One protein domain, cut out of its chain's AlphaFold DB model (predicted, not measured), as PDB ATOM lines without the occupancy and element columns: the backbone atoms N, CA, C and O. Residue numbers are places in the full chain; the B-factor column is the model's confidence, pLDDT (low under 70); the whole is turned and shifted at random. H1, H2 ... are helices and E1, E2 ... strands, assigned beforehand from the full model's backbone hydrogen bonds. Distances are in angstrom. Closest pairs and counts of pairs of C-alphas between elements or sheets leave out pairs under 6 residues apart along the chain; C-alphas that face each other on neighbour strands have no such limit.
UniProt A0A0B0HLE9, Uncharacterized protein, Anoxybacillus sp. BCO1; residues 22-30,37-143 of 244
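Overview. This is residues 22 to 30 and 37 to 143 of the 244 residues of an uncharacterized protein of Anoxybacillus sp. BCO1 (UniProt A0A0B0HLE9). A pair of short strands, E2 and E5, sits in the middle between two larger sheets: the four-stranded sheet E6 E7 E8 E9, with which it makes a sandwich, and the sheet of the three longest strands, E1, E4 and E3. One short helix, H1, only grazes the four-stranded sheet, far from E1, E4 and E3. The 116 printed residues include nine named strands and one named helix, in the order E1 E2 E3 E4 E5 E6 E7 H1 E8 E9, and the class is mostly strand. The four-stranded sheet is mixed, in the order E6 E7 E8 E9; E1 E4 E3 and E2 E5 are antiparallel. The whole is compact, with a radius of gyration of the C-alphas of 13.6 A, and rounded, spanning 34 by 33 by 27 A.

Along the chain. The printed part begins at C-alpha 22, at (159.591, 274.377, 218.576), and residues 22 to 30 come before the cut. E1, residues 37 to 44, begins at C-alpha 37, at (171.666, 255.421, 222.257), and is 23.0 A long. E2 is residues 51 to 54, E3 residues 57 to 64, 21.3 A, and E4 residues 67 to 75, 26.8 A. E5 is residues 82 to 85, E6 residues 90 to 94 and E7 residues 97 to 101. H1 is residues 107 to 115, 11.9 A. E8 is residues 120 to 124, and E9, residues 135 to 139, ends at C-alpha 139, at (165.714, 284.923, 224.536).

Arrangement. In the four-stranded sheet E6 and E7 form an antiparallel hairpin, with N 92 and O 99 2.9 A apart. E7 and E8 are parallel at 8 degrees, with N 121 and O 98 2.9 A apart, and with H1 they form a strand-helix-strand unit, two parallel neighbour strands with a helix between, whose crossover is left-handed. E8 and E9 are parallel, with N 138 and O 122 2.9 A apart. H1 grazes this sheet with residues 110 to 114; every O i to N i+4 pair in it is within hydrogen-bond range. The sheet E2 E5 stands face to face with it, the facing parts 9.4 A centre to centre and the strands at 36 degrees. E2 and E5 are antiparallel, with N 53 and O 83 2.9 A apart; residues 22 to 23 pair with residues 82 to 83 of E5. E2 and E4 have their closest C-alphas, those of Ala 54 and Trp 72, 7.4 A apart. E4 is antiparallel to E1, with N 40 and O 72 2.8 A apart, and forms a hairpin with E3, with N 69 and O 62 2.8 A apart. E1 and H1 are apart.

Size, cuts and confidence. The C-alphas farthest apart, those of Phe 30 and Asn 106, are 39.6 A from each other. Residues 31 to 36 are not printed, and C-alphas 30 and 37 are 11.3 A apart across the cut. No link between named elements is long. The mean pLDDT of the printed part is 88.4; residues 48, 77 and 93 to 95 are under 70.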
ATOM      1  N   PHE A  22     159.103 275.129 217.429       93.38
ATOM      2  CA  PHE A  22     159.591 274.377 218.576       93.38
ATOM      3  C   PHE A  22     158.707 273.164 218.841       93.38
ATOM      4  O   PHE A  22     157.523 273.302 219.150       93.38
ATOM      5  N   ILE A  23     159.292 271.974 218.725       91.44
ATOM      6  CA  ILE A  23     158.590 270.700 218.845       91.44
ATOM      7  C   ILE A  23     159.226 269.907 219.980       91.44
ATOM      8  O   ILE A  23     160.336 269.397 219.850       91.44
ATOM      9  N   LYS A  24     158.530 269.816 221.117       90.19
ATOM     10  CA  LYS A  24     159.045 269.140 222.320       90.19
ATOM     11  C   LYS A  24     159.109 267.625 222.158       90.19
ATOM     12  O   LYS A  24     160.094 267.000 222.536       90.19
ATOM     13  N   GLU A  25     158.053 267.050 221.592       87.56
ATOM     14  CA  GLU A  25     157.899 265.613 221.415       87.56
ATOM     15  C   GLU A  25     157.540 265.335 219.961       87.56
ATOM     16  O   GLU A  25     156.435 265.630 219.512       87.56
ATOM     17  N   TRP A  26     158.498 264.803 219.211       87.44
ATOM     18  CA  TRP A  26     158.284 264.418 217.820       87.44
ATOM     19  C   TRP A  26     158.860 263.056 217.489       87.44
ATOM     20  O   TRP A  26     158.503 262.545 216.444       87.44
ATOM     21  N   LEU A  27     159.720 262.476 218.333       85.25
ATOM     22  CA  LEU A  27     160.307 261.152 218.136       85.25
ATOM     23  C   LEU A  27     159.475 260.064 218.809       85.25
ATOM     24  O   LEU A  27     158.915 260.264 219.888       85.25
ATOM     25  N   ILE A  28     159.476 258.881 218.199       81.50
ATOM     26  CA  ILE A  28     158.947 257.669 218.822       81.50
ATOM     27  C   ILE A  28     159.871 257.267 219.974       81.50
ATOM     28  O   ILE A  28     161.082 257.140 219.798       81.50
ATOM     29  N   ARG A  29     159.283 257.065 221.156       79.06
ATOM     30  CA  ARG A  29     159.981 256.590 222.355       79.06
ATOM     31  C   ARG A  29     159.712 255.105 222.554       79.06
ATOM     32  O   ARG A  29     158.563 254.674 222.504       79.06
ATOM     33  N   PHE A  30     160.763 254.347 222.845       78.81
ATOM     34  CA  PHE A  30     160.646 252.948 223.249       78.81
ATOM     35  C   PHE A  30     160.940 252.837 224.739       78.81
ATOM     36  O   PHE A  30     162.071 253.061 225.164       78.81
ATOM     37  N   GLN A  37     170.944 254.400 223.000       85.62
ATOM     38  CA  GLN A  37     171.666 255.421 222.257       85.62
ATOM     39  C   GLN A  37     170.888 255.708 220.977       85.62
ATOM     40  O   GLN A  37     170.517 254.791 220.249       85.62
ATOM     41  N   MET A  38     170.606 256.983 220.738       87.81
ATOM     42  CA  MET A  38     169.824 257.445 219.601       87.81
ATOM     43  C   MET A  38     170.703 258.294 218.696       87.81
ATOM     44  O   MET A  38     171.291 259.275 219.151       87.81
ATOM     45  N   ASN A  39     170.728 257.933 217.416       90.38
ATOM     46  CA  ASN A  39     171.283 258.757 216.353       90.38
ATOM     47  C   ASN A  39     170.109 259.341 215.576       90.38
ATOM     48  O   ASN A  39     169.267 258.604 215.063       90.38
ATOM     49  N   ILE A  40     170.029 260.663 215.535       91.00
ATOM     50  CA  ILE A  40     168.914 261.390 214.941       91.00
ATOM     51  C   ILE A  40     169.459 262.131 213.742       91.00
ATOM     52  O   ILE A  40     170.307 263.004 213.903       91.00
ATOM     53  N   SER A  41     168.972 261.790 212.557       92.94
ATOM     54  CA  SER A  41     169.283 262.505 211.328       92.94
ATOM     55  C   SER A  41     168.075 263.314 210.863       92.94
ATOM     56  O   SER A  41     166.933 262.861 210.924       92.94
ATOM     57  N   LEU A  42     168.333 264.530 210.393       92.81
ATOM     58  CA  LEU A  42     167.335 265.412 209.802       92.81
ATOM     59  C   LEU A  42     167.880 265.941 208.483       92.81
ATOM     60  O   LEU A  42     168.978 266.489 208.436       92.81
ATOM     61  N   THR A  43     167.096 265.785 207.420       92.88
ATOM     62  CA  THR A  43     167.366 266.402 206.118       92.88
ATOM     63  C   THR A  43     166.289 267.437 205.843       92.88
ATOM     64  O   THR A  43     165.108 267.101 205.802       92.88
ATOM     65  N   ASP A  44     166.695 268.685 205.654       90.69
ATOM     66  CA  ASP A  44     165.816 269.791 205.299       90.69
ATOM     67  C   ASP A  44     166.059 270.200 203.847       90.69
ATOM     68  O   ASP A  44     167.142 270.668 203.502       90.69
ATOM     69  N   VAL A  45     165.045 270.020 203.007       90.00
ATOM     70  CA  VAL A  45     165.048 270.406 201.585       90.00
ATOM     71  C   VAL A  45     164.239 271.681 201.321       90.00
ATOM     72  O   VAL A  45     164.183 272.154 200.190       90.00
ATOM     73  N   VAL A  46     163.571 272.217 202.347       84.56
ATOM     74  CA  VAL A  46     162.592 273.308 202.227       84.56
ATOM     75  C   VAL A  46     163.180 274.630 202.710       84.56
ATOM     76  O   VAL A  46     162.887 275.673 202.129       84.56
ATOM     77  N   HIS A  47     164.033 274.607 203.737       80.31
ATOM     78  CA  HIS A  47     164.567 275.822 204.356       80.31
ATOM     79  C   HIS A  47     166.081 275.945 204.141       80.31
ATOM     80  O   HIS A  47     166.876 275.680 205.045       80.31
ATOM     81  N   PRO A  48     166.530 276.431 202.971       67.38
ATOM     82  CA  PRO A  48     167.945 276.453 202.598       67.38
ATOM     83  C   PRO A  48     168.802 277.440 203.406       67.38
ATOM     84  O   PRO A  48     169.975 277.603 203.095       67.38
ATOM     85  N   LYS A  49     168.257 278.169 204.388       75.00
ATOM     86  CA  LYS A  49     169.014 279.126 205.225       75.00
ATOM     87  C   LYS A  49     168.634 279.094 206.707       75.00
ATOM     88  O   LYS A  49     169.207 279.852 207.489       75.00
ATOM     89  N   GLY A  50     167.667 278.253 207.070       84.50
ATOM     90  CA  GLY A  50     167.256 278.097 208.456       84.50
ATOM     91  C   GLY A  50     168.218 277.207 209.227       84.50
ATOM     92  O   GLY A  50     169.081 276.544 208.650       84.50
ATOM     93  N   ILE A  51     168.073 277.204 210.546       89.00
ATOM     94  CA  ILE A  51     168.928 276.415 211.424       89.00
ATOM     95  C   ILE A  51     168.101 275.525 212.333       89.00
ATOM     96  O   ILE A  51     167.172 275.991 212.991       89.00
ATOM     97  N   TRP A  52     168.470 274.247 212.360       93.12
ATOM     98  CA  TRP A  52     167.916 273.259 213.271       93.12
ATOM     99  C   TRP A  52     168.854 273.061 214.457       93.12
ATOM    100  O   TRP A  52     170.065 272.927 214.293       93.12
ATOM    101  N   ALA A  53     168.279 273.007 215.652       93.88
ATOM    102  CA  ALA A  53     168.976 272.652 216.878       93.88
ATOM    103  C   ALA A  53     168.144 271.626 217.650       93.88
ATOM    104  O   ALA A  53     166.918 271.723 217.692       93.88
ATOM    105  N   ALA A  54     168.807 270.655 218.266       93.62
ATOM    106  CA  ALA A  54     168.147 269.595 219.013       93.62
ATOM    107  C   ALA A  54     168.865 269.309 220.337       93.62
ATOM    108  O   ALA A  54     170.046 269.632 220.507       93.62
ATOM    109  N   ASP A  55     168.143 268.683 221.269       91.38
ATOM    110  CA  ASP A  55     168.717 268.167 222.514       91.38
ATOM    111  C   ASP A  55     169.568 266.914 222.253       91.38
ATOM    112  O   ASP A  55     169.082 265.783 222.260       91.38
ATOM    113  N   GLY A  56     170.854 267.133 222.006       88.25
ATOM    114  CA  GLY A  56     171.851 266.101 221.758       88.25
ATOM    115  C   GLY A  56     173.143 266.713 221.234       88.25
ATOM    116  O   GLY A  56     173.172 267.869 220.806       88.25
ATOM    117  N   LYS A  57     174.220 265.929 221.240       88.56
ATOM    118  CA  LYS A  57     175.499 266.354 220.676       88.56
ATOM    119  C   LYS A  57     175.375 266.379 219.157       88.56
ATOM    120  O   LYS A  57     175.122 265.336 218.560       88.56
ATOM    121  N   LEU A  58     175.565 267.538 218.528       89.25
ATOM    122  CA  LEU A  58     175.682 267.606 217.072       89.25
ATOM    123  C   LEU A  58     176.982 266.910 216.649       89.25
ATOM    124  O   LEU A  58     178.068 267.304 217.071       89.25
ATOM    125  N   VAL A  59     176.862 265.872 215.827       90.50
ATOM    126  CA  VAL A  59     177.991 265.061 215.336       90.50
ATOM    127  C   VAL A  59     178.168 265.143 213.823       90.50
ATOM    128  O   VAL A  59     179.188 264.710 213.297       90.50
ATOM    129  N   GLY A  60     177.196 265.713 213.110       87.81
ATOM    130  CA  GLY A  60     177.285 265.924 211.672       87.81
ATOM    131  C   GLY A  60     176.439 267.104 211.224       87.81
ATOM    132  O   GLY A  60     175.287 267.243 211.628       87.81
ATOM    133  N   TYR A  61     177.017 267.941 210.369       88.62
ATOM    134  CA  TYR A  61     176.322 269.029 209.697       88.62
ATOM    135  C   TYR A  61     176.860 269.170 208.277       88.62
ATOM    136  O   TYR A  61     178.066 269.303 208.072       88.62
ATOM    137  N   VAL A  62     175.961 269.131 207.295       89.12
ATOM    138  CA  VAL A  62     176.294 269.357 205.888       89.12
ATOM    139  C   VAL A  62     175.312 270.357 205.312       89.12
ATOM    140  O   VAL A  62     174.101 270.175 205.394       89.12
ATOM    141  N   TYR A  63     175.854 271.387 204.675       87.44
ATOM    142  CA  TYR A  63     175.082 272.367 203.934       87.44
ATOM    143  C   TYR A  63     175.306 272.204 202.428       87.44
ATOM    144  O   TYR A  63     176.451 272.172 201.964       87.44
ATOM    145  N   LYS A  64     174.219 272.122 201.659       87.75
ATOM    146  CA  LYS A  64     174.201 272.153 200.191       87.75
ATOM    147  C   LYS A  64     173.099 273.112 199.718       87.75
ATOM    148  O   LYS A  64     172.123 273.314 200.435       87.75
ATOM    149  N   PRO A  65     173.187 273.662 198.491       86.12
ATOM    150  CA  PRO A  65     172.142 274.542 197.962       86.12
ATOM    151  C   PRO A  65     170.738 273.917 197.939       86.12
ATOM    152  O   PRO A  65     169.752 274.632 198.071       86.12
ATOM    153  N   SER A  66     170.649 272.594 197.772       88.44
ATOM    154  CA  SER A  66     169.387 271.850 197.687       88.44
ATOM    155  C   SER A  66     168.917 271.244 199.010       88.44
ATOM    156  O   SER A  66     167.754 270.859 199.103       88.44
ATOM    157  N   PHE A  67     169.792 271.117 200.014       90.38
ATOM    158  CA  PHE A  67     169.416 270.568 201.312       90.38
ATOM    159  C   PHE A  67     170.421 270.906 202.414       90.38
ATOM    160  O   PHE A  67     171.614 271.090 202.173       90.38
ATOM    161  N   SER A  68     169.942 270.886 203.650       90.50
ATOM    162  CA  SER A  68     170.774 270.848 204.850       90.50
ATOM    163  C   SER A  68     170.585 269.513 205.559       90.50
ATOM    164  O   SER A  68     169.470 269.007 205.649       90.50
ATOM    165  N   PHE A  69     171.669 268.933 206.057       92.00
ATOM    166  CA  PHE A  69     171.662 267.686 206.809       92.00
ATOM    167  C   PHE A  69     172.246 267.920 208.196       92.00
ATOM    168  O   PHE A  69     173.312 268.521 208.332       92.00
ATOM    169  N   PHE A  70     171.562 267.408 209.211       92.56
ATOM    170  CA  PHE A  70     171.953 267.491 210.609       92.56
ATOM    171  C   PHE A  70     171.922 266.096 211.221       92.56
ATOM    172  O   PHE A  70     171.024 265.307 210.929       92.56
ATOM    173  N   MET A  71     172.889 265.805 212.085       93.50
ATOM    174  CA  MET A  71     172.960 264.549 212.815       93.50
ATOM    175  C   MET A  71     173.328 264.798 214.272       93.50
ATOM    176  O   MET A  71     174.348 265.431 214.557       93.50
ATOM    177  N   TRP A  72     172.516 264.273 215.185       92.31
ATOM    178  CA  TRP A  72     172.725 264.361 216.627       92.31
ATOM    179  C   TRP A  72     172.825 262.982 217.266       92.31
ATOM    180  O   TRP A  72     172.120 262.055 216.871       92.31
ATOM    181  N   GLU A  73     173.645 262.882 218.308       90.56
ATOM    182  CA  GLU A  73     173.677 261.737 219.214       90.56
ATOM    183  C   GLU A  73     173.061 262.107 220.561       90.56
ATOM    184  O   GLU A  73     173.412 263.121 221.175       90.56
ATOM    185  N   LYS A  74     172.172 261.247 221.062       88.12
ATOM    186  CA  LYS A  74     171.569 261.383 222.388       88.12
ATOM    187  C   LYS A  74     171.621 260.059 223.137       88.12
ATOM    188  O   LYS A  74     171.220 259.013 222.634       88.12
ATOM    189  N   LYS A  75     172.085 260.121 224.385       83.81
ATOM    190  CA  LYS A  75     172.014 259.004 225.332       83.81
ATOM    191  C   LYS A  75     170.715 259.076 226.133       83.81
ATOM    192  O   LYS A  75     170.263 260.166 226.482       83.81
ATOM    193  N   GLY A  76     170.169 257.915 226.483       73.56
ATOM    194  CA  GLY A  76     169.175 257.786 227.549       73.56
ATOM    195  C   GLY A  76     167.708 257.746 227.124       73.56
ATOM    196  O   GLY A  76     166.860 257.887 227.995       73.56
ATOM    197  N   GLY A  77     167.376 257.557 225.842       65.06
ATOM    198  CA  GLY A  77     165.981 257.305 225.429       65.06
ATOM    199  C   GLY A  77     164.990 258.447 225.692       65.06
ATOM    200  O   GLY A  77     163.775 258.251 225.657       65.06
ATOM    201  N   GLN A  78     165.499 259.635 226.022       73.56
ATOM    202  CA  GLN A  78     164.697 260.789 226.410       73.56
ATOM    203  C   GLN A  78     164.134 261.518 225.188       73.56
ATOM    204  O   GLN A  78     164.565 261.318 224.053       73.56
ATOM    205  N   THR A  79     163.164 262.399 225.436       80.94
ATOM    206  CA  THR A  79     162.674 263.338 224.424       80.94
ATOM    207  C   THR A  79     163.831 264.142 223.852       80.94
ATOM    208  O   THR A  79     164.666 264.635 224.612       80.94
ATOM    209  N   VAL A  80     163.828 264.344 222.537       89.44
ATOM    210  CA  VAL A  80     164.766 265.243 221.863       89.44
ATOM    211  C   VAL A  80     163.980 266.392 221.252       89.44
ATOM    212  O   VAL A  80     163.549 266.294 220.105       89.44
ATOM    213  N   PRO A  81     163.722 267.463 222.022       92.69
ATOM    214  CA  PRO A  81     163.093 268.658 221.499       92.69
ATOM    215  C   PRO A  81     163.862 269.206 220.303       92.69
ATOM    216  O   PRO A  81     165.093 269.187 220.282       92.69
ATOM    217  N   LEU A  82     163.115 269.710 219.332       93.19
ATOM    218  CA  LEU A  82     163.632 270.235 218.083       93.19
ATOM    219  C   LEU A  82     163.244 271.705 217.951       93.19
ATOM    220  O   LEU A  82     162.078 272.071 218.106       93.19
ATOM    221  N   TYR A  83     164.237 272.539 217.681       94.69
ATOM    222  CA  TYR A  83     164.102 273.968 217.464       94.69
ATOM    223  C   TYR A  83     164.484 274.315 216.032       94.69
ATOM    224  O   TYR A  83     165.497 273.829 215.526       94.69
ATOM    225  N   PHE A  84     163.713 275.206 215.421       93.50
ATOM    226  CA  PHE A  84     164.024 275.790 214.132       93.50
ATOM    227  C   PHE A  84     163.689 277.273 214.071       93.50
ATOM    228  O   PHE A  84     162.669 277.737 214.585       93.50
ATOM    229  N   GLN A  85     164.535 278.006 213.357       92.06
ATOM    230  CA  GLN A  85     164.216 279.340 212.871       92.06
ATOM    231  C   GLN A  85     164.821 279.568 211.486       92.06
ATOM    232  O   GLN A  85     165.896 279.054 211.176       92.06
ATOM    233  N   THR A  86     164.164 280.398 210.677       88.94
ATOM    234  CA  THR A  86     164.623 280.711 209.315       88.94
ATOM    235  C   THR A  86     165.813 281.658 209.310       88.94
ATOM    236  O   THR A  86     166.679 281.563 208.443       88.94
ATOM    237  N   LYS A  87     165.878 282.592 210.268       85.38
ATOM    238  CA  LYS A  87     167.019 283.504 210.371       85.38
ATOM    239  C   LYS A  87     168.258 282.719 210.812       85.38
ATOM    240  O   LYS A  87     168.198 282.059 211.849       85.38
ATOM    241  N   PRO A  88     169.386 282.811 210.094       78.56
ATOM    242  CA  PRO A  88     170.587 282.093 210.482       78.56
ATOM    243  C   PRO A  88     171.075 282.581 211.849       78.56
ATOM    244  O   PRO A  88     171.084 283.781 212.133       78.56
ATOM    245  N   LEU A  89     171.481 281.640 212.697       81.81
ATOM    246  CA  LEU A  89     172.204 281.923 213.934       81.81
ATOM    247  C   LEU A  89     173.694 281.737 213.678       81.81
ATOM    248  O   LEU A  89     174.095 280.879 212.890       81.81
ATOM    249  N   ARG A  90     174.529 282.514 214.369       78.25
ATOM    250  CA  ARG A  90     175.960 282.230 214.427       78.25
ATOM    251  C   ARG A  90     176.142 280.917 215.173       78.25
ATOM    252  O   ARG A  90     175.681 280.786 216.306       78.25
ATOM    253  N   THR A  91     176.814 279.975 214.529       79.31
ATOM    254  CA  THR A  91     177.180 278.693 215.120       79.31
ATOM    255  C   THR A  91     178.603 278.765 215.639       79.31
ATOM    256  O   THR A  91     179.532 278.997 214.866       79.31
ATOM    257  N   SER A  92     178.773 278.549 216.937       79.50
ATOM    258  CA  SER A  92     180.070 278.257 217.535       79.50
ATOM    259  C   SER A  92     180.034 276.835 218.058       79.50
ATOM    260  O   SER A  92     179.160 276.485 218.851       79.50
ATOM    261  N   PHE A  93     180.994 276.033 217.619       69.50
ATOM    262  CA  PHE A  93     181.219 274.695 218.140       69.50
ATOM    263  C   PHE A  93     182.408 274.794 219.088       69.50
ATOM    264  O   PHE A  93     183.551 274.873 218.649       69.50
ATOM    265  N   ASP A  94     182.119 274.904 220.381       68.62
ATOM    266  CA  ASP A  94     183.113 274.664 221.428       68.62
ATOM    267  C   ASP A  94     183.051 273.159 221.744       68.62
ATOM    268  O   ASP A  94     181.980 272.569 221.617       68.62
ATOM    269  N   GLU A  95     184.170 272.521 222.094       69.88
ATOM    270  CA  GLU A  95     184.414 271.064 221.999       69.88
ATOM    271  C   GLU A  95     183.245 270.167 222.455       69.88
ATOM    272  O   GLU A  95     183.017 269.095 221.891       69.88
ATOM    273  N   ASN A  96     182.478 270.616 223.457       79.44
ATOM    274  CA  ASN A  96     181.340 269.893 224.021       79.44
ATOM    275  C   ASN A  96     179.991 270.637 223.978       79.44
ATOM    276  O   ASN A  96     178.994 270.060 224.412       79.44
ATOM    277  N   VAL A  97     179.926 271.873 223.459       87.31
ATOM    278  CA  VAL A  97     178.677 272.649 223.364       87.31
ATOM    279  C   VAL A  97     178.490 273.286 221.982       87.31
ATOM    280  O   VAL A  97     179.325 274.033 221.475       87.31
ATOM    281  N   SER A  98     177.339 273.010 221.373       91.19
ATOM    282  CA  SER A  98     176.870 273.669 220.155       91.19
ATOM    283  C   SER A  98     176.102 274.932 220.531       91.19
ATOM    284  O   SER A  98     175.020 274.856 221.114       91.19
ATOM    285  N   ILE A  99     176.656 276.098 220.211       92.50
ATOM    286  CA  ILE A  99     176.054 277.394 220.527       92.50
ATOM    287  C   ILE A  99     175.504 278.010 219.246       92.50
ATOM    288  O   ILE A  99     176.250 278.305 218.315       92.50
ATOM    289  N   TYR A 100     174.202 278.257 219.241       93.25
ATOM    290  CA  TYR A 100     173.462 278.937 218.190       93.25
ATOM    291  C   TYR A 100     173.013 280.286 218.737       93.25
ATOM    292  O   TYR A 100     172.181 280.336 219.636       93.25
ATOM    293  N   THR A 101     173.563 281.393 218.247       91.62
ATOM    294  CA  THR A 101     173.279 282.712 218.830       91.62
ATOM    295  C   THR A 101     173.200 283.828 217.796       91.62
ATOM    296  O   THR A 101     173.862 283.790 216.760       91.62
ATOM    297  N   THR A 102     172.399 284.853 218.074       83.62
ATOM    298  CA  THR A 102     172.364 286.104 217.302       83.62
ATOM    299  C   THR A 102     173.584 286.983 217.575       83.62
ATOM    300  O   THR A 102     174.077 287.659 216.670       83.62
ATOM    301  N   LYS A 103     174.111 286.937 218.806       83.75
ATOM    302  CA  LYS A 103     175.244 287.743 219.285       83.75
ATOM    303  C   LYS A 103     176.312 286.873 219.960       83.75
ATOM    304  O   LYS A 103     175.959 285.900 220.622       83.75
ATOM    305  N   PRO A 104     177.613 287.179 219.822       84.50
ATOM    306  CA  PRO A 104     178.649 286.448 220.546       84.50
ATOM    307  C   PRO A 104     178.383 286.484 222.052       84.50
ATOM    308  O   PRO A 104     178.061 287.539 222.597       84.50
ATOM    309  N   LEU A 105     178.537 285.338 222.710       88.38
ATOM    310  CA  LEU A 105     178.586 285.282 224.167       88.38
ATOM    311  C   LEU A 105     179.923 285.848 224.659       88.38
ATOM    312  O   LEU A 105     180.911 285.844 223.918       88.38
ATOM    313  N   ASN A 106     179.985 286.311 225.899       91.00
ATOM    314  CA  ASN A 106     181.259 286.596 226.559       91.00
ATOM    315  C   ASN A 106     181.890 285.304 227.132       91.00
ATOM    316  O   ASN A 106     181.283 284.229 227.114       91.00
ATOM    317  N   ASP A 107     183.130 285.386 227.627       90.12
ATOM    318  CA  ASP A 107     183.857 284.214 228.147       90.12
ATOM    319  C   ASP A 107     183.231 283.605 229.402       90.12
ATOM    320  O   ASP A 107     183.277 282.385 229.584       90.12
ATOM    321  N   ALA A 108     182.622 284.430 230.257       90.94
ATOM    322  CA  ALA A 108     181.957 283.964 231.468       90.94
ATOM    323  C   ALA A 108     180.690 283.165 231.126       90.94
ATOM    324  O   ALA A 108     180.489 282.073 231.658       90.94
ATOM    325  N   GLU A 109     179.888 283.659 230.180       91.69
ATOM    326  CA  GLU A 109     178.704 282.974 229.657       91.69
ATOM    327  C   GLU A 109     179.080 281.633 229.021       91.69
ATOM    328  O   GLU A 109     178.518 280.601 229.386       91.69
ATOM    329  N   ARG A 110     180.078 281.615 228.123       90.06
ATOM    330  CA  ARG A 110     180.582 280.365 227.520       90.06
ATOM    331  C   ARG A 110     181.050 279.369 228.578       90.06
ATOM    332  O   ARG A 110     180.667 278.198 228.545       90.06
ATOM    333  N   SER A 111     181.858 279.838 229.528       90.88
ATOM    334  CA  SER A 111     182.422 278.994 230.583       90.88
ATOM    335  C   SER A 111     181.341 278.382 231.462       90.88
ATOM    336  O   SER A 111     181.438 277.199 231.782       90.88
ATOM    337  N   PHE A 112     180.298 279.146 231.799       92.12
ATOM    338  CA  PHE A 112     179.166 278.651 232.573       92.12
ATOM    339  C   PHE A 112     178.483 277.467 231.880       92.12
ATOM    340  O   PHE A 112     178.353 276.402 232.482       92.12
ATOM    341  N   TRP A 113     178.095 277.614 230.611       92.69
ATOM    342  CA  TRP A 113     177.383 276.554 229.889       92.69
ATOM    343  C   TRP A 113     178.220 275.286 229.735       92.69
ATOM    344  O   TRP A 113     177.725 274.184 229.978       92.69
ATOM    345  N   ARG A 114     179.510 275.450 229.431       88.94
ATOM    346  CA  ARG A 114     180.468 274.347 229.320       88.94
ATOM    347  C   ARG A 114     180.643 273.590 230.638       88.94
ATOM    348  O   ARG A 114     180.566 272.367 230.657       88.94
ATOM    349  N   GLN A 115     180.857 274.303 231.745       90.19
ATOM    350  CA  GLN A 115     181.059 273.692 233.067       90.19
ATOM    351  C   GLN A 115     179.817 272.958 233.579       90.19
ATOM    352  O   GLN A 115     179.934 272.044 234.388       90.19
ATOM    353  N   ASN A 116     178.637 273.348 233.100       89.75
ATOM    354  CA  ASN A 116     177.372 272.756 233.507       89.75
ATOM    355  C   ASN A 116     176.859 271.664 232.552       89.75
ATOM    356  O   ASN A 116     175.707 271.249 232.678       89.75
ATOM    357  N   GLY A 117     177.682 271.205 231.602       88.44
ATOM    358  CA  GLY A 117     177.356 270.060 230.748       88.44
ATOM    359  C   GLY A 117     176.259 270.311 229.709       88.44
ATOM    360  O   GLY A 117     175.706 269.346 229.176       88.44
ATOM    361  N   VAL A 118     175.946 271.576 229.396       92.19
ATOM    362  CA  VAL A 118     175.033 271.898 228.291       92.19
ATOM    363  C   VAL A 118     175.664 271.445 226.980       92.19
ATOM    364  O   VAL A 118     176.816 271.761 226.702       92.19
ATOM    365  N   GLN A 119     174.897 270.718 226.170       91.69
ATOM    366  CA  GLN A 119     175.332 270.219 224.862       91.69
ATOM    367  C   GLN A 119     174.886 271.139 223.734       91.69
ATOM    368  O   GLN A 119     175.615 271.318 222.763       91.69
ATOM    369  N   THR A 120     173.711 271.752 223.878       93.94
ATOM    370  CA  THR A 120     173.170 272.675 222.887       93.94
ATOM    371  C   THR A 120     172.566 273.897 223.571       93.94
ATOM    372  O   THR A 120     171.694 273.777 224.431       93.94
ATOM    373  N   LEU A 121     173.001 275.081 223.149       95.25
ATOM    374  CA  LEU A 121     172.464 276.367 223.577       95.25
ATOM    375  C   LEU A 121     171.948 277.144 222.369       95.25
ATOM    376  O   LEU A 121     172.679 277.358 221.407       95.25
ATOM    377  N   VAL A 122     170.716 277.626 222.456       95.75
ATOM    378  CA  VAL A 122     170.078 278.495 221.473       95.75
ATOM    379  C   VAL A 122     169.746 279.828 222.133       95.75
ATOM    380  O   VAL A 122     168.944 279.892 223.062       95.75
ATOM    381  N   VAL A 123     170.337 280.904 221.629       94.75
ATOM    382  CA  VAL A 123     170.009 282.285 221.986       94.75
ATOM    383  C   VAL A 123     169.272 282.910 220.812       94.75
ATOM    384  O   VAL A 123     169.818 283.043 219.716       94.75
ATOM    385  N   THR A 124     168.012 283.256 221.039       93.38
ATOM    386  CA  THR A 124     167.059 283.577 219.978       93.38
ATOM    387  C   THR A 124     166.408 284.950 220.175       93.38
ATOM    388  O   THR A 124     166.183 285.353 221.317       93.38
ATOM    389  N   PRO A 125     166.049 285.685 219.102       92.94
ATOM    390  CA  PRO A 125     165.299 286.937 219.233       92.94
ATOM    391  C   PRO A 125     163.848 286.714 219.692       92.94
ATOM    392  O   PRO A 125     163.133 287.660 220.022       92.94
ATOM    393  N   PHE A 126     163.376 285.466 219.703       93.00
ATOM    394  CA  PHE A 126     162.016 285.139 220.096       93.00
ATOM    395  C   PHE A 126     161.872 285.038 221.619       93.00
ATOM    396  O   PHE A 126     162.790 284.635 222.335       93.00
ATOM    397  N   ARG A 127     160.677 285.359 222.128       91.88
ATOM    398  CA  ARG A 127     160.309 285.162 223.540       91.88
ATOM    399  C   ARG A 127     159.979 283.690 223.806       91.88
ATOM    400  O   ARG A 127     158.833 283.343 224.079       91.88
ATOM    401  N   LEU A 128     160.982 282.828 223.673       91.56
ATOM    402  CA  LEU A 128     160.905 281.401 223.962       91.56
ATOM    403  C   LEU A 128     161.965 281.046 225.003       91.56
ATOM    404  O   LEU A 128     163.135 281.395 224.851       91.56
ATOM    405  N   GLN A 129     161.543 280.331 226.041       94.38
ATOM    406  CA  GLN A 129     162.440 279.761 227.032       94.38
ATOM    407  C   GLN A 129     162.139 278.277 227.196       94.38
ATOM    408  O   GLN A 129     160.991 277.876 227.400       94.38
ATOM    409  N   TYR A 130     163.183 277.467 227.105       95.69
ATOM    410  CA  TYR A 130     163.121 276.036 227.344       95.69
ATOM    411  C   TYR A 130     164.462 275.574 227.895       95.69
ATOM    412  O   TYR A 130     165.503 275.981 227.394       95.69
ATOM    413  N   MET A 131     164.452 274.763 228.943       95.31
ATOM    414  CA  MET A 131     165.679 274.327 229.595       95.31
ATOM    415  C   MET A 131     165.530 272.871 230.005       95.31
ATOM    416  O   MET A 131     164.645 272.517 230.780       95.31
ATOM    417  N   THR A 132     166.421 272.046 229.485       92.62
ATOM    418  CA  THR A 132     166.784 270.750 230.040       92.62
ATOM    419  C   THR A 132     168.238 270.841 230.500       92.62
ATOM    420  O   THR A 132     168.937 271.815 230.199       92.62
ATOM    421  N   PRO A 133     168.729 269.824 231.211       91.00
ATOM    422  CA  PRO A 133     170.124 269.757 231.621       91.00
ATOM    423  C   PRO A 133     171.134 269.829 230.470       91.00
ATOM    424  O   PRO A 133     172.273 270.218 230.679       91.00
ATOM    425  N   THR A 134     170.734 269.447 229.257       91.88
ATOM    426  CA  THR A 134     171.626 269.384 228.091       91.88
ATOM    427  C   THR A 134     171.208 270.310 226.954       91.88
ATOM    428  O   THR A 134     172.023 270.557 226.065       91.88
ATOM    429  N   PHE A 135     169.987 270.851 226.977       94.50
ATOM    430  CA  PHE A 135     169.458 271.715 225.928       94.50
ATOM    431  C   PHE A 135     168.795 272.962 226.487       94.50
ATOM    432  O   PHE A 135     167.828 272.896 227.243       94.50
ATOM    433  N   VAL A 136     169.296 274.117 226.067       96.00
ATOM    434  CA  VAL A 136     168.838 275.412 226.554       96.00
ATOM    435  C   VAL A 136     168.431 276.284 225.376       96.00
ATOM    436  O   VAL A 136     169.193 276.464 224.436       96.00
ATOM    437  N   ILE A 137     167.237 276.859 225.453       96.38
ATOM    438  CA  ILE A 137     166.733 277.909 224.575       96.38
ATOM    439  C   ILE A 137     166.411 279.112 225.453       96.38
ATOM    440  O   ILE A 137     165.637 278.998 226.408       96.38
ATOM    441  N   ILE A 138     166.992 280.261 225.126       95.81
ATOM    442  CA  ILE A 138     166.769 281.524 225.827       95.81
ATOM    443  C   ILE A 138     166.583 282.670 224.847       95.81
ATOM    444  O   ILE A 138     167.149 282.683 223.753       95.81
ATOM    445  N   SER A 139     165.822 283.673 225.275       93.69
ATOM    446  CA  SER A 139     165.714 284.923 224.536       93.69
ATOM    447  C   SER A 139     166.994 285.750 224.678       93.69
ATOM    448  O   SER A 139     167.574 285.833 225.760       93.69
ATOM    449  N   GLU A 140     167.412 286.422 223.609       92.25
ATOM    450  CA  GLU A 140     168.574 287.320 223.611       92.25
ATOM    451  C   GLU A 140     168.401 288.545 224.521       92.25
ATOM    452  O   GLU A 140     169.391 289.200 224.866       92.25
ATOM    453  N   THR A 141     167.153 288.858 224.890       92.62
ATOM    454  CA  THR A 141     166.794 289.947 225.805       92.62
ATOM    455  C   THR A 141     166.783 289.513 227.269       92.62
ATOM    456  O   THR A 141     166.566 290.349 228.142       92.62
ATOM    457  N   SER A 142     166.963 288.221 227.562       93.25
ATOM    458  CA  SER A 142     166.994 287.727 228.938       93.25
ATOM    459  C   SER A 142     168.274 288.161 229.652       93.25
ATOM    460  O   SER A 142     169.363 288.118 229.077       93.25
ATOM    461  N   SER A 143     168.160 288.528 230.932       92.56
ATOM    462  CA  SER A 143     169.334 288.742 231.781       92.56
ATOM    463  C   SER A 143     170.066 287.421 232.006       92.56
ATOM    464  O   SER A 143     169.449 286.421 232.389       92.56
TER     465      SER A 143